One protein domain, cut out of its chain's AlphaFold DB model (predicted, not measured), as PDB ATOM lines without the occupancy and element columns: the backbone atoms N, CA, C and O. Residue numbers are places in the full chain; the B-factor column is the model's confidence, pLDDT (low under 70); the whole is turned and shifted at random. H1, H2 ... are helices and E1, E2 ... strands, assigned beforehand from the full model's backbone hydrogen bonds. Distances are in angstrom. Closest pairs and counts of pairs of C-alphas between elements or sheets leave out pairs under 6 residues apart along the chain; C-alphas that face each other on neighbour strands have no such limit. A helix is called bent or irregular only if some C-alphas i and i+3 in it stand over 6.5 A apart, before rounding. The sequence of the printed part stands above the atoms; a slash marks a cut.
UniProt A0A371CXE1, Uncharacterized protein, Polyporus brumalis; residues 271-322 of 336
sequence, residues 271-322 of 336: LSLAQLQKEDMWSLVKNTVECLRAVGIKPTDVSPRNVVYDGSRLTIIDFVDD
ATOM      1  N   LEU A 271      77.650 136.174 125.082       88.19
ATOM      2  CA  LEU A 271      77.145 137.048 124.016       88.19
ATOM      3  C   LEU A 271      77.902 138.374 124.016       88.19
ATOM      4  O   LEU A 271      78.331 138.824 125.080       88.19
ATOM      5  N   SER A 272      78.044 139.009 122.852       89.69
ATOM      6  CA  SER A 272      78.694 140.320 122.777       89.69
ATOM      7  C   SER A 272      77.862 141.405 123.463       89.69
ATOM      8  O   SER A 272      76.633 141.310 123.540       89.69
ATOM      9  N   LEU A 273      78.507 142.465 123.953       89.19
ATOM     10  CA  LEU A 273      77.802 143.602 124.554       89.19
ATOM     11  C   LEU A 273      76.850 144.271 123.556       89.19
ATOM     12  O   LEU A 273      75.768 144.699 123.954       89.19
ATOM     13  N   ALA A 274      77.205 144.277 122.267       88.19
ATOM     14  CA  ALA A 274      76.322 144.722 121.191       88.19
ATOM     15  C   ALA A 274      75.042 143.868 121.094       88.19
ATOM     16  O   ALA A 274      73.944 144.409 121.010       88.19
ATOM     17  N   GLN A 275      75.159 142.534 121.162       85.62
ATOM     18  CA  GLN A 275      74.002 141.625 121.160       85.62
ATOM     19  C   GLN A 275      73.145 141.764 122.422       85.62
ATOM     20  O   GLN A 275      71.930 141.591 122.368       85.62
ATOM     21  N   LEU A 276      73.776 142.058 123.560       85.94
ATOM     22  CA  LEU A 276      73.096 142.245 124.839       85.94
ATOM     23  C   LEU A 276      72.501 143.648 125.013       85.94
ATOM     24  O   LEU A 276      71.738 143.839 125.956       85.94
ATOM     25  N   GLN A 277      72.854 144.602 124.145       87.00
ATOM     26  CA  GLN A 277      72.520 146.025 124.283       87.00
ATOM     27  C   GLN A 277      72.951 146.596 125.650       87.00
ATOM     28  O   GLN A 277      72.218 147.348 126.287       87.00
ATOM     29  N   LYS A 278      74.146 146.204 126.119       80.06
ATOM     30  CA  LYS A 278      74.711 146.566 127.434       80.06
ATOM     31  C   LYS A 278      75.943 147.459 127.317       80.06
ATOM     32  O   LYS A 278      77.044 147.099 127.740       80.06
ATOM     33  N   GLU A 279      75.774 148.613 126.684       71.69
ATOM     34  CA  GLU A 279      76.854 149.602 126.525       71.69
ATOM     35  C   GLU A 279      77.215 150.300 127.848       71.69
ATOM     36  O   GLU A 279      78.332 150.781 128.026       71.69
ATOM     37  N   ASP A 280      76.312 150.259 128.827       78.12
ATOM     38  CA  ASP A 280      76.489 150.759 130.193       78.12
ATOM     39  C   ASP A 280      77.596 150.035 130.986       78.12
ATOM     40  O   ASP A 280      78.101 150.553 131.983       78.12
ATOM     41  N   MET A 281      78.045 148.863 130.525       81.69
ATOM     42  CA  MET A 281      79.117 148.085 131.157       81.69
ATOM     43  C   MET A 281      80.537 148.615 130.873       81.69
ATOM     44  O   MET A 281      81.517 147.978 131.268       81.69
ATOM     45  N   TRP A 282      80.689 149.772 130.218       82.12
ATOM     46  CA  TRP A 282      81.986 150.280 129.743       82.12
ATOM     47  C   TRP A 282      83.032 150.510 130.846       82.12
ATOM     48  O   TRP A 282      84.227 150.292 130.638       82.12
ATOM     49  N   SER A 283      82.600 150.863 132.058       81.06
ATOM     50  CA  SER A 283      83.489 150.978 133.223       81.06
ATOM     51  C   SER A 283      84.156 149.641 133.585       81.06
ATOM     52  O   SER A 283      85.345 149.597 133.901       81.06
ATOM     53  N   LEU A 284      83.430 148.526 133.462       86.31
ATOM     54  CA  LEU A 284      83.963 147.176 133.659       86.31
ATOM     55  C   LEU A 284      84.853 146.740 132.487       86.31
ATOM     56  O   LEU A 284      85.842 146.030 132.695       86.31
ATOM     57  N   VAL A 285      84.548 147.189 131.265       89.81
ATOM     58  CA  VAL A 285      85.411 146.972 130.090       89.81
ATOM     59  C   VAL A 285      86.777 147.617 130.308       89.81
ATOM     60  O   VAL A 285      87.793 146.962 130.078       89.81
ATOM     61  N   LYS A 286      86.832 148.845 130.839       88.88
ATOM     62  CA  LYS A 286      88.096 149.530 131.153       88.88
ATOM     63  C   LYS A 286      88.980 148.710 132.097       88.88
ATOM     64  O   LYS A 286      90.133 148.448 131.761       88.88
ATOM     65  N   ASN A 287      88.421 148.207 133.199       88.88
ATOM     66  CA  ASN A 287      89.148 147.338 134.136       88.88
ATOM     67  C   ASN A 287      89.658 146.051 133.456       88.88
ATOM     68  O   ASN A 287      90.749 145.559 133.740       88.88
ATOM     69  N   THR A 288      88.864 145.508 132.531       89.75
ATOM     70  CA  THR A 288      89.211 144.309 131.757       89.75
ATOM     71  C   THR A 288      90.395 144.575 130.820       89.75
ATOM     72  O   THR A 288      91.327 143.772 130.757       89.75
ATOM     73  N   VAL A 289      90.407 145.725 130.142       91.50
ATOM     74  CA  VAL A 289      91.515 146.178 129.287       91.50
ATOM     75  C   VAL A 289      92.776 146.447 130.108       91.50
ATOM     76  O   VAL A 289      93.871 146.065 129.696       91.50
ATOM     77  N   GLU A 290      92.648 147.070 131.277       88.88
ATOM     78  CA  GLU A 290      93.776 147.328 132.178       88.88
ATOM     79  C   GLU A 290      94.434 146.029 132.658       88.88
ATOM     80  O   GLU A 290      95.661 145.951 132.701       88.88
ATOM     81  N   CYS A 291      93.652 144.972 132.910       88.75
ATOM     82  CA  CYS A 291      94.181 143.645 133.232       88.75
ATOM     83  C   CYS A 291      95.058 143.067 132.104       88.75
ATOM     84  O   CYS A 291      96.105 142.484 132.382       88.75
ATOM     85  N   LEU A 292      94.679 143.268 130.835       89.06
ATOM     86  CA  LEU A 292      95.496 142.861 129.683       89.06
ATOM     87  C   LEU A 292      96.757 143.719 129.546       89.06
ATOM     88  O   LEU A 292      97.856 143.189 129.368       89.06
ATOM     89  N   ARG A 293      96.628 145.040 129.704       89.75
ATOM     90  CA  ARG A 293      97.768 145.966 129.636       89.75
ATOM     91  C   ARG A 293      98.799 145.699 130.729       89.75
ATOM     92  O   ARG A 293      99.993 145.800 130.461       89.75
ATOM     93  N   ALA A 294      98.358 145.298 131.920       86.31
ATOM     94  CA  ALA A 294      99.234 144.950 133.037       86.31
ATOM     95  C   ALA A 294     100.169 143.765 132.733       86.31
ATOM     96  O   ALA A 294     101.238 143.667 133.331       86.31
ATOM     97  N   VAL A 295      99.802 142.890 131.790       81.75
ATOM     98  CA  VAL A 295     100.647 141.777 131.323       81.75
ATOM     99  C   VAL A 295     101.300 142.043 129.963       81.75
ATOM    100  O   VAL A 295     101.827 141.124 129.341       81.75
ATOM    101  N   GLY A 296     101.281 143.294 129.496       83.19
ATOM    102  CA  GLY A 296     101.921 143.716 128.248       83.19
ATOM    103  C   GLY A 296     101.081 143.515 126.984       83.19
ATOM    104  O   GLY A 296     101.571 143.795 125.892       83.19
ATOM    105  N   ILE A 297      99.820 143.087 127.101       85.69
ATOM    106  CA  ILE A 297      98.914 142.945 125.955       85.69
ATOM    107  C   ILE A 297      98.241 144.290 125.678       85.69
ATOM    108  O   ILE A 297      97.544 144.846 126.529       85.69
ATOM    109  N   LYS A 298      98.414 144.799 124.458       87.19
ATOM    110  CA  LYS A 298      97.721 145.991 123.961       87.19
ATOM    111  C   LYS A 298      96.605 145.550 123.006       87.19
ATOM    112  O   LYS A 298      96.905 145.303 121.842       87.19
ATOM    113  N   PRO A 299      95.355 145.393 123.479       84.94
ATOM    114  CA  PRO A 299      94.255 145.006 122.601       84.94
ATOM    115  C   PRO A 299      94.013 146.100 121.551       84.94
ATOM    116  O   PRO A 299      93.943 147.277 121.915       84.94
ATOM    117  N   THR A 300      93.915 145.718 120.275       82.56
ATOM    118  CA  THR A 300      93.828 146.661 119.143       82.56
ATOM    119  C   THR A 300      92.389 147.015 118.757       82.56
ATOM    120  O   THR A 300      92.115 148.187 118.512       82.56
ATOM    121  N   ASP A 301      91.449 146.063 118.820       82.25
ATOM    122  CA  ASP A 301      90.018 146.282 118.535       82.25
ATOM    123  C   ASP A 301      89.141 146.022 119.775       82.25
ATOM    124  O   ASP A 301      88.558 144.948 119.955       82.25
ATOM    125  N   VAL A 302      89.041 147.029 120.653       87.69
ATOM    126  CA  VAL A 302      88.108 147.017 121.794       87.69
ATOM    127  C   VAL A 302      86.836 147.770 121.419       87.69
ATOM    128  O   VAL A 302      86.768 148.995 121.484       87.69
ATOM    129  N   SER A 303      85.799 147.021 121.066       88.81
ATOM    130  CA  SER A 303      84.486 147.549 120.697       88.81
ATOM    131  C   SER A 303      83.363 146.660 121.257       88.81
ATOM    132  O   SER A 303      83.617 145.496 121.577       88.81
ATOM    133  N   PRO A 304      82.107 147.139 121.382       88.31
ATOM    134  CA  PRO A 304      81.009 146.344 121.955       88.31
ATOM    135  C   PRO A 304      80.746 144.997 121.258       88.31
ATOM    136  O   PRO A 304      80.187 144.086 121.867       88.31
ATOM    137  N   ARG A 305      81.158 144.846 119.991       88.69
ATOM    138  CA  ARG A 305      81.101 143.578 119.242       88.69
ATOM    139  C   ARG A 305      82.167 142.559 119.681       88.69
ATOM    140  O   ARG A 305      81.902 141.365 119.607       88.69
ATOM    141  N   ASN A 306      83.301 143.032 120.199       91.19
ATOM    142  CA  ASN A 306      84.471 142.231 120.579       91.19
ATOM    143  C   ASN A 306      84.620 142.060 122.096       91.19
ATOM    144  O   ASN A 306      85.617 141.532 122.587       91.19
ATOM    145  N   VAL A 307      83.627 142.499 122.865       92.94
ATOM    146  CA  VAL A 307      83.552 142.233 124.299       92.94
ATOM    147  C   VAL A 307      82.357 141.329 124.541       92.94
ATOM    148  O   VAL A 307      81.228 141.714 124.243       92.94
ATOM    149  N   VAL A 308      82.599 140.135 125.078       90.88
ATOM    150  CA  VAL A 308      81.560 139.141 125.376       90.88
ATOM    151  C   VAL A 308      81.364 138.964 126.878       90.88
ATOM    152  O   VAL A 308      82.298 139.129 127.666       90.88
ATOM    153  N   TYR A 309      80.131 138.647 127.270       86.38
ATOM    154  CA  TYR A 309      79.715 138.477 128.656       86.38
ATOM    155  C   TYR A 309      78.922 137.180 128.845       86.38
ATOM    156  O   TYR A 309      77.900 136.963 128.188       86.38
ATOM    157  N   ASP A 310      79.353 136.347 129.795       80.81
ATOM    158  CA  ASP A 310      78.711 135.063 130.122       80.81
ATOM    159  C   ASP A 310      77.737 135.131 131.313       80.81
ATOM    160  O   ASP A 310      77.248 134.102 131.781       80.81
ATOM    161  N   GLY A 311      77.457 136.333 131.825       80.56
ATOM    162  CA  GLY A 311      76.680 136.521 133.054       80.56
ATOM    163  C   GLY A 311      77.529 136.629 134.321       80.56
ATOM    164  O   GLY A 311      76.988 136.972 135.371       80.56
ATOM    165  N   SER A 312      78.835 136.375 134.232       79.31
ATOM    166  CA  SER A 312      79.770 136.458 135.359       79.31
ATOM    167  C   SER A 312      81.051 137.225 135.043       79.31
ATOM    168  O   SER A 312      81.594 137.901 135.916       79.31
ATOM    169  N   ARG A 313      81.542 137.135 133.806       83.50
ATOM    170  CA  ARG A 313      82.851 137.644 133.405       83.50
ATOM    171  C   ARG A 313      82.794 138.294 132.028       83.50
ATOM    172  O   ARG A 313      82.148 137.774 131.124       83.50
ATOM    173  N   LEU A 314      83.518 139.407 131.884       88.12
ATOM    174  CA  LEU A 314      83.825 140.017 130.591       88.12
ATOM    175  C   LEU A 314      85.084 139.391 129.986       88.12
ATOM    176  O   LEU A 314      86.097 139.209 130.670       88.12
ATOM    177  N   THR A 315      85.012 139.107 128.694       93.38
ATOM    178  CA  THR A 315      86.105 138.556 127.897       93.38
ATOM    179  C   THR A 315      86.271 139.397 126.636       93.38
ATOM    180  O   THR A 315      85.293 139.663 125.941       93.38
ATOM    181  N   ILE A 316      87.501 139.812 126.339       93.62
ATOM    182  CA  ILE A 316      87.842 140.500 125.092       93.62
ATOM    183  C   ILE A 316      88.241 139.444 124.059       93.62
ATOM    184  O   ILE A 316      89.125 138.622 124.311       93.62
ATOM    185  N   ILE A 317      87.560 139.454 122.919       92.25
ATOM    186  CA  ILE A 317      87.835 138.615 121.750       92.25
ATOM    187  C   ILE A 317      88.428 139.475 120.631       92.25
ATOM    188  O   ILE A 317      88.396 140.696 120.724       92.25
ATOM    189  N   ASP A 318      88.997 138.839 119.607       86.50
ATOM    190  CA  ASP A 318      89.487 139.497 118.381       86.50
ATOM    191  C   ASP A 318      90.397 140.710 118.653       86.50
ATOM    192  O   ASP A 318      90.352 141.727 117.976       86.50
ATOM    193  N   PHE A 319      91.233 140.603 119.691       80.69
ATOM    194  CA  PHE A 319      92.031 141.719 120.207       80.69
ATOM    195  C   PHE A 319      93.411 141.865 119.547       80.69
ATOM    196  O   PHE A 319      94.217 142.679 120.005       80.69
ATOM    197  N   VAL A 320      93.701 141.056 118.526       79.94
ATOM    198  CA  VAL A 320      94.944 141.101 117.748       79.94
ATOM    199  C   VAL A 320      94.616 141.362 116.277       79.94
ATOM    200  O   VAL A 320      93.963 140.543 115.638       79.94
ATOM    201  N   ASP A 321      95.083 142.486 115.733       68.25
ATOM    202  CA  ASP A 321      94.821 142.875 114.339       68.25
ATOM    203  C   ASP A 321      95.877 142.418 113.336       68.25
ATOM    204  O   ASP A 321      97.046 142.228 113.679       68.25
ATOM    205  N   ASP A 322      95.448 142.311 112.071       56.25
ATOM    206  CA  ASP A 322      96.274 142.000 110.897       56.25
ATOM    207  C   ASP A 322      97.261 143.096 110.489       56.25
ATOM    208  O   ASP A 322      98.297 142.797 109.885       56.25
TER     209      ASP A 322
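AT A GLANCE: This is residues 271 to 322 of the 336 residues of an uncharacterized protein of Polyporus brumalis (UniProt A0A371CXE1). A small two-stranded hairpin, E1 and E2, has one long helix, H2, packed over one of its faces, mostly over E2, while the short helix H1 sits at the side of E1. From the far end of H2 a long loop, residues 295 to 306, folds back to E1, and residues 271 to 272, just before H1, make a short antiparallel pairing with residues 308 to 309 of E1. The printed part has 52 residues with two named helices and two named strands, in the order H1, H2, E1, E2; the sheet, E1 - E2, is antiparallel, and the class is mixed, helices and strands. The whole is compact, with a radius of gyration of the C-alphas of 10.5 A, and spans 29 by 23 by 16 A.

HOW THE PARTS SIT: E1, residues 307 to 309, and E2, residues 314 to 316, form a hairpin, antiparallel with 151 degrees between their directions. C-alphas 307 and 316 face each other at 4.7 A. N 308 and O 315 are within hydrogen-bond range at 2.9 A, as are N 315 and O 308 at 2.9 A. Residues 271 to 272 form a short antiparallel pairing with residues 308 to 309 of E1. H2, residues 279 to 294, has 6 pairs of C-alphas within 8 A of E2, the closest being those of Thr 288 and Leu 314, 7.0 A apart. With E1 it has 1 such pair, the C-alphas of Val 285 and Val 307, 7.7 A apart. H1, residues 273 to 276, has its closest C-alpha pair with E1 at Leu 273 and Val 308, 5.9 A. H1 and H2 are close but not clearly touching; their closest C-alphas, those of Leu 273 and Glu 279, are 6.4 A apart. H1 and E2 are apart. In H2, 10 of 12 O i to N i+4 pairs are within hydrogen-bond range; H1 is too short for such a pair, and its 1 O i to N i+3 pair is within range.

IN THESE COORDINATES: E1 runs 6.9 A from C-alpha 307 at (83.552, 142.233, 124.299), and E2 runs 6.8 A to C-alpha 316 at (87.842, 140.500, 125.092). H2 is 23.8 A long from C-alpha 279 at (76.854, 149.602, 126.525) to C-alpha 294 at (99.234, 144.950, 133.037). It is irregular, with C-alphas 280 and 283 7.6 A apart, and it has a kink of 29 degrees near residue 286. H1 measures 4.9 A from its first to its last C-alpha.

THE WHOLE: The two C-alphas farthest apart, those of Gly 311 and Asp 322, are 30.1 A from each other. The printed part has no cut. The link from H2 to E1 is long, with 12 residues; the links H1 to H2 and E1 to E2 are tight. The mean pLDDT of the printed part is 85.2, and residues 321 to 322 are under 70.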